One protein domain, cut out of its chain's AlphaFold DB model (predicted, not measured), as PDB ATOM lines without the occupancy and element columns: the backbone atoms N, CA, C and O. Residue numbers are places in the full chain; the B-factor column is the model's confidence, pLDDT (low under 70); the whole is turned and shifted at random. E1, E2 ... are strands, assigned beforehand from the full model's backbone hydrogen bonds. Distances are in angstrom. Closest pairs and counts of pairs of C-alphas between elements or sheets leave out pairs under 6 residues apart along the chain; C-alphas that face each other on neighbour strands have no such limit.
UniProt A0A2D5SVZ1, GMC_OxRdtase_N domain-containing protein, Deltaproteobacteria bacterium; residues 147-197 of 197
ATOM      1  N   THR A 147       9.925  23.415   1.143       96.44
ATOM      2  CA  THR A 147      10.692  23.183  -0.083       96.44
ATOM      3  C   THR A 147      11.532  21.919   0.051       96.44
ATOM      4  O   THR A 147      11.720  21.411   1.153       96.44
ATOM      5  N   GLU A 148      12.038  21.407  -1.076       96.38
ATOM      6  CA  GLU A 148      12.875  20.195  -1.091       96.38
ATOM      7  C   GLU A 148      12.184  19.002  -0.405       96.38
ATOM      8  O   GLU A 148      12.805  18.198   0.291       96.38
ATOM      9  N   ALA A 149      10.862  18.934  -0.565       96.25
ATOM     10  CA  ALA A 149      10.000  17.904  -0.015       96.25
ATOM     11  C   ALA A 149       9.227  17.244  -1.160       96.25
ATOM     12  O   ALA A 149       8.234  17.786  -1.649       96.25
ATOM     13  N   LEU A 150       9.716  16.097  -1.630       94.44
ATOM     14  CA  LEU A 150       9.080  15.365  -2.720       94.44
ATOM     15  C   LEU A 150       8.022  14.429  -2.144       94.44
ATOM     16  O   LEU A 150       8.355  13.535  -1.373       94.44
ATOM     17  N   VAL A 151       6.760  14.619  -2.529       94.44
ATOM     18  CA  VAL A 151       5.690  13.671  -2.191       94.44
ATOM     19  C   VAL A 151       5.916  12.378  -2.967       94.44
ATOM     20  O   VAL A 151       5.974  12.386  -4.194       94.44
ATOM     21  N   GLU A 152       6.042  11.273  -2.241       92.38
ATOM     22  CA  GLU A 152       6.357   9.952  -2.790       92.38
ATOM     23  C   GLU A 152       5.085   9.130  -3.000       92.38
ATOM     24  O   GLU A 152       4.971   8.400  -3.986       92.38
ATOM     25  N   ARG A 153       4.115   9.247  -2.080       91.56
ATOM     26  CA  ARG A 153       2.896   8.429  -2.077       91.56
ATOM     27  C   ARG A 153       1.747   9.081  -1.309       91.56
ATOM     28  O   ARG A 153       1.958   9.762  -0.308       91.56
ATOM     29  N   LEU A 154       0.513   8.816  -1.745       94.62
ATOM     30  CA  LEU A 154      -0.703   9.109  -0.981       94.62
ATOM     31  C   LEU A 154      -1.111   7.902  -0.133       94.62
ATOM     32  O   LEU A 154      -1.056   6.764  -0.594       94.62
ATOM     33  N   VAL A 155      -1.569   8.153   1.090       93.50
ATOM     34  CA  VAL A 155      -2.118   7.122   1.974       93.50
ATOM     35  C   VAL A 155      -3.624   7.080   1.763       93.50
ATOM     36  O   VAL A 155      -4.349   7.964   2.225       93.50
ATOM     37  N   VAL A 156      -4.077   6.061   1.040       94.00
ATOM     38  CA  VAL A 156      -5.471   5.902   0.612       94.00
ATOM     39  C   VAL A 156      -6.067   4.674   1.297       94.00
ATOM     40  O   VAL A 156      -5.453   3.608   1.285       94.00
ATOM     41  N   SER A 157      -7.227   4.820   1.934       88.81
ATOM     42  CA  SER A 157      -7.980   3.695   2.501       88.81
ATOM     43  C   SER A 157      -8.760   2.933   1.428       88.81
ATOM     44  O   SER A 157      -8.894   3.380   0.291       88.81
ATOM     45  N   LEU A 158      -9.283   1.757   1.791       90.75
ATOM     46  CA  LEU A 158      -9.999   0.866   0.867       90.75
ATOM     47  C   LEU A 158     -11.266   1.490   0.257       90.75
ATOM     48  O   LEU A 158     -11.670   1.107  -0.834       90.75
ATOM     49  N   ASP A 159     -11.879   2.451   0.942       93.31
ATOM     50  CA  ASP A 159     -13.033   3.222   0.467       93.31
ATOM     51  C   ASP A 159     -12.650   4.380  -0.482       93.31
ATOM     52  O   ASP A 159     -13.519   5.118  -0.938       93.31
ATOM     53  N   GLY A 160     -11.356   4.551  -0.778       90.56
ATOM     54  CA  GLY A 160     -10.828   5.617  -1.626       90.56
ATOM     55  C   GLY A 160     -10.512   6.923  -0.888       90.56
ATOM     56  O   GLY A 160     -10.062   7.877  -1.525       90.56
ATOM     57  N   THR A 161     -10.701   6.992   0.434       93.19
ATOM     58  CA  THR A 161     -10.419   8.210   1.206       93.19
ATOM     59  C   THR A 161      -8.910   8.433   1.366       93.19
ATOM     60  O   THR A 161      -8.168   7.562   1.821       93.19
ATOM     61  N   VAL A 162      -8.429   9.635   1.033       94.75
ATOM     62  CA  VAL A 162      -7.028  10.024   1.268       94.75
ATOM     63  C   VAL A 162      -6.879  10.540   2.701       94.75
ATOM     64  O   VAL A 162      -7.367  11.616   3.037       94.75
ATOM     65  N   SER A 163      -6.180   9.784   3.547       93.69
ATOM     66  CA  SER A 163      -5.984  10.106   4.973       93.69
ATOM     67  C   SER A 163      -4.655  10.809   5.266       93.69
ATOM     68  O   SER A 163      -4.460  11.380   6.343       93.69
ATOM     69  N   GLY A 164      -3.731  10.799   4.307       94.56
ATOM     70  CA  GLY A 164      -2.417  11.405   4.456       94.56
ATOM     71  C   GLY A 164      -1.542  11.240   3.224       94.56
ATOM     72  O   GLY A 164      -1.980  10.747   2.183       94.56
ATOM     73  N   LEU A 165      -0.285  11.643   3.357       95.50
ATOM     74  CA  LEU A 165       0.743  11.446   2.342       95.50
ATOM     75  C   LEU A 165       2.104  11.193   2.989       95.50
ATOM     76  O   LEU A 165       2.340  11.555   4.145       95.50
ATOM     77  N   GLU A 166       2.984  10.577   2.215       95.88
ATOM     78  CA  GLU A 166       4.383  10.346   2.547       95.88
ATOM     79  C   GLU A 166       5.268  11.171   1.616       95.88
ATOM     80  O   GLU A 166       4.992  11.289   0.417       95.88
ATOM     81  N   PHE A 167       6.311  11.777   2.174       95.81
ATOM     82  CA  PHE A 167       7.237  12.619   1.426       95.81
ATOM     83  C   PHE A 167       8.665  12.495   1.956       95.81
ATOM     84  O   PHE A 167       8.886  12.338   3.159       95.81
ATOM     85  N   GLY A 168       9.636  12.614   1.056       95.88
ATOM     86  CA  GLY A 168      11.054  12.674   1.387       95.88
ATOM     87  C   GLY A 168      11.506  14.114   1.624       95.88
ATOM     88  O   GLY A 168      11.194  14.989   0.821       95.88
ATOM     89  N   HIS A 169      12.255  14.370   2.699       96.69
ATOM     90  CA  HIS A 169      12.871  15.668   2.995       96.69
ATOM     91  C   HIS A 169      14.184  15.485   3.776       96.69
ATOM     92  O   HIS A 169      14.246  14.716   4.734       96.69
ATOM     93  N   GLY A 170      15.265  16.156   3.365       95.44
ATOM     94  CA  GLY A 170      16.568  16.041   4.042       95.44
ATOM     95  C   GLY A 170      17.083  14.596   4.175       95.44
ATOM     96  O   GLY A 170      17.640  14.230   5.208       95.44
ATOM     97  N   GLY A 171      16.825  13.748   3.170       95.25
ATOM     98  CA  GLY A 171      17.234  12.337   3.154       95.25
ATOM     99  C   GLY A 171      16.417  11.398   4.053       95.25
ATOM    100  O   GLY A 171      16.792  10.239   4.208       95.25
ATOM    101  N   LYS A 172      15.315  11.867   4.649       96.44
ATOM    102  CA  LYS A 172      14.408  11.057   5.478       96.44
ATOM    103  C   LYS A 172      13.000  11.059   4.895       96.44
ATOM    104  O   LYS A 172      12.592  12.048   4.293       96.44
ATOM    105  N   SER A 173      12.260   9.978   5.116       96.19
ATOM    106  CA  SER A 173      10.840   9.897   4.768       96.19
ATOM    107  C   SER A 173       9.977  10.300   5.964       96.19
ATOM    108  O   SER A 173      10.274   9.949   7.110       96.19
ATOM    109  N   TYR A 174       8.919  11.056   5.695       96.88
ATOM    110  CA  TYR A 174       7.960  11.551   6.673       96.88
ATOM    111  C   TYR A 174       6.544  11.210   6.236       96.88
ATOM    112  O   TYR A 174       6.248  11.133   5.046       96.88
ATOM    113  N   LYS A 175       5.644  11.087   7.214       96.25
ATOM    114  CA  LYS A 175       4.208  10.901   6.996       96.25
ATOM    115  C   LYS A 175       3.434  12.049   7.627       96.25
ATOM    116  O   LYS A 175       3.674  12.396   8.783       96.25
ATOM    117  N   VAL A 176       2.484  12.614   6.886       95.75
ATOM    118  CA  VAL A 176       1.580  13.663   7.377       95.75
ATOM    119  C   VAL A 176       0.126  13.257   7.167       95.75
ATOM    120  O   VAL A 176      -0.243  12.746   6.111       95.75
ATOM    121  N   ASN A 177      -0.699  13.492   8.187       95.94
ATOM    122  CA  ASN A 177      -2.133  13.217   8.148       95.94
ATOM    123  C   ASN A 177      -2.907  14.442   7.652       95.94
ATOM    124  O   ASN A 177      -2.564  15.585   7.969       95.94
ATOM    125  N   VAL A 178      -3.991  14.198   6.920       94.94
ATOM    126  CA  VAL A 178      -4.829  15.226   6.298       94.94
ATOM    127  C   VAL A 178      -6.213  15.203   6.936       94.94
ATOM    128  O   VAL A 178      -6.818  14.150   7.095       94.94
ATOM    129  N   LYS A 179      -6.718  16.380   7.325       94.38
ATOM    130  CA  LYS A 179      -8.021  16.511   8.005       94.38
ATOM    131  C   LYS A 179      -9.200  16.768   7.068       94.38
ATOM    132  O   LYS A 179     -10.337  16.590   7.488       94.38
ATOM    133  N   LYS A 180      -8.942  17.283   5.865       95.06
ATOM    134  CA  LYS A 180      -9.983  17.658   4.900       95.06
ATOM    135  C   LYS A 180      -9.690  17.053   3.538       95.06
ATOM    136  O   LYS A 180     -10.326  16.084   3.158       95.06
ATOM    137  N   GLU A 181      -8.718  17.617   2.831       95.44
ATOM    138  CA  GLU A 181      -8.499  17.326   1.417       95.44
ATOM    139  C   GLU A 181      -7.013  17.382   1.060       95.44
ATOM    140  O   GLU A 181      -6.235  18.113   1.684       95.44
ATOM    141  N   VAL A 182      -6.641  16.632   0.021       95.25
ATOM    142  CA  VAL A 182      -5.351  16.739  -0.666       95.25
ATOM    143  C   VAL A 182      -5.591  17.353  -2.040       95.25
ATOM    144  O   VAL A 182      -6.337  16.801  -2.844       95.25
ATOM    145  N   VAL A 183      -4.922  18.470  -2.326       95.31
ATOM    146  CA  VAL A 183      -4.967  19.128  -3.639       95.31
ATOM    147  C   VAL A 183      -3.682  18.805  -4.396       95.31
ATOM    148  O   VAL A 183      -2.600  19.253  -4.019       95.31
ATOM    149  N   LEU A 184      -3.788  18.011  -5.464       93.44
ATOM    150  CA  LEU A 184      -2.641  17.658  -6.301       93.44
ATOM    151  C   LEU A 184      -2.374  18.763  -7.324       93.44
ATOM    152  O   LEU A 184      -3.215  19.088  -8.159       93.44
ATOM    153  N   SER A 185      -1.180  19.349  -7.267       95.00
ATOM    154  CA  SER A 185      -0.744  20.419  -8.180       95.00
ATOM    155  C   SER A 185       0.710  20.236  -8.633       95.00
ATOM    156  O   SER A 185       1.425  21.205  -8.856       95.00
ATOM    157  N   ALA A 186       1.155  18.982  -8.781       92.31
ATOM    158  CA  ALA A 186       2.532  18.628  -9.156       92.31
ATOM    159  C   ALA A 186       2.814  18.683 -10.677       92.31
ATOM    160  O   ALA A 186       3.877  18.274 -11.136       92.31
ATOM    161  N   GLY A 187       1.863  19.177 -11.476       90.62
ATOM    162  CA  GLY A 187       1.942  19.168 -12.938       90.62
ATOM    163  C   GLY A 187       1.573  17.816 -13.564       90.62
ATOM    164  O   GLY A 187       1.378  16.816 -12.879       90.62
ATOM    165  N   VAL A 188       1.457  17.795 -14.895       88.62
ATOM    166  CA  VAL A 188       0.847  16.681 -15.656       88.62
ATOM    167  C   VAL A 188       1.686  15.391 -15.639       88.62
ATOM    168  O   VAL A 188       1.145  14.306 -15.813       88.62
ATOM    169  N   VAL A 189       3.001  15.486 -15.417       81.88
ATOM    170  CA  VAL A 189       3.944  14.360 -15.590       81.88
ATOM    171  C   VAL A 189       4.316  13.671 -14.265       81.88
ATOM    172  O   VAL A 189       4.863  12.573 -14.270       81.88
ATOM    173  N   SER A 190       4.048  14.281 -13.109       65.69
ATOM    174  CA  SER A 190       4.815  13.990 -11.886       65.69
ATOM    175  C   SER A 190       4.276  12.875 -10.968       65.69
ATOM    176  O   SER A 190       4.722  12.774  -9.831       65.69
ATOM    177  N   PHE A 191       3.360  12.000 -11.409       55.38
ATOM    178  CA  PHE A 191       2.779  10.976 -10.519       55.38
ATOM    179  C   PHE A 191       3.194   9.540 -10.845       55.38
ATOM    180  O   PHE A 191       2.958   9.031 -11.939       55.38
ATOM    181  N   ARG A 192       3.743   8.854  -9.832       52.41
ATOM    182  CA  ARG A 192       3.825   7.390  -9.763       52.41
ATOM    183  C   ARG A 192       2.766   6.892  -8.780       52.41
ATOM    184  O   ARG A 192       2.851   7.179  -7.592       52.41
ATOM    185  N   PHE A 193       1.787   6.132  -9.264       50.94
ATOM    186  CA  PHE A 193       0.883   5.369  -8.402       50.94
ATOM    187  C   PHE A 193       1.530   4.013  -8.108       50.94
ATOM    188  O   PHE A 193       1.665   3.194  -9.015       50.94
ATOM    189  N   SER A 194       1.947   3.762  -6.867       48.03
ATOM    190  CA  SER A 194       2.254   2.404  -6.410       48.03
ATOM    191  C   SER A 194       1.096   1.902  -5.554       48.03
ATOM    192  O   SER A 194       0.723   2.522  -4.560       48.03
ATOM    193  N   HIS A 195       0.486   0.794  -5.973       39.53
ATOM    194  CA  HIS A 195      -0.492   0.092  -5.149       39.53
ATOM    195  C   HIS A 195       0.280  -0.692  -4.087       39.53
ATOM    196  O   HIS A 195       1.216  -1.419  -4.420       39.53
ATOM    197  N   SER A 196      -0.087  -0.538  -2.816       42.56
ATOM    198  CA  SER A 196       0.310  -1.498  -1.789       42.56
ATOM    199  C   SER A 196      -0.486  -2.780  -2.018       42.56
ATOM    200  O   SER A 196      -1.697  -2.792  -1.795       42.56
ATOM    201  N   SER A 197       0.186  -3.810  -2.523       37.66
ATOM    202  CA  SER A 197      -0.239  -5.206  -2.391       37.66
ATOM    203  C   SER A 197      -0.135  -5.662  -0.944       37.66
ATOM    204  O   SER A 197       0.882  -5.281  -0.317       37.66
TER     205      SER A 197
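This is residues 147 to 197 of the 197 residues of the protein "GMC_OxRdtase_N domain-containing protein" of Deltaproteobacteria bacterium (UniProt A0A2D5SVZ1). Three strands lie side by side in one small, strongly twisted sheet, folded as two successive hairpins, and from the end of the third strand a long tail, residues 178 to 197, swings in a wide arc round to the side of the sheet where E1 forms the edge. The printed part has 51 residues with no named helix and three named strands, E1, E2 and E3 along the chain. The sheet has the order E1 - E2 - E3, all antiparallel, and the class is all strand, though under half of the residues, 22 of the 51, are in named elements. The whole is only just compact, close to loose, with a radius of gyration of the C-alphas of 11.4 A, and the C-alphas span 32 by 26 by 24 A.

After Thr 147 and Glu 148, strand E1 takes residues 149 to 156, starting with C-alpha 149 at (10.000, 17.904, -0.015); it is 19.6 A from first to last C-alpha and bends by 55 degrees at residue 152. Strand E2, residues 162 to 169, is 20.8 A long and begins with C-alpha 162 at (-7.028, 10.024, 1.268). Strand E3, residues 172 to 177, is 16.9 A long and ends with C-alpha 177 at (-2.133, 13.217, 8.148). Residues 178 to 197 hold no named element.

The three strands form a meander, each strand the antiparallel neighbour of the one before. E1 and E2 are a hairpin with an angle of 155 degrees between their directions. The C-alphas of Val 151 and Phe 167 face each other at 4.1 A. Across this pair, N 155 and O 164 are within hydrogen-bond range at 2.8 A, and N 168 and O 150 at 2.9 A. E2 and E3 are also a hairpin, with an angle of 157 degrees between their directions. Here the C-alphas of Gly 164 and Asn 177 face each other at 4.1 A. N 174 and O 167 are within hydrogen-bond range at 2.8 A, and N 165 and O 176 at 3.0 A. E2 is the inner strand, and E1 and E3 are the edge strands. The sheet's C-alphas lie up to 4.8 A off their best plane.

The two C-alphas farthest apart are those of Asp 159 and Gly 170, 32.5 A, and those of Thr 147 and Ser 197, the first and last printed, are 30.5 A apart. The printed part has no cut, and Ser 197 is the chain's last residue. Both links are tight, with 5 residues between E1 and E2 and 2 between E2 and E3. The C-alphas of residues 178 to 197 lie 8 to 17 A from the mean of the C-alphas. The mean pLDDT of the printed part is 87.0, and the model's confidence is low, under 70, at residues 190 to 197.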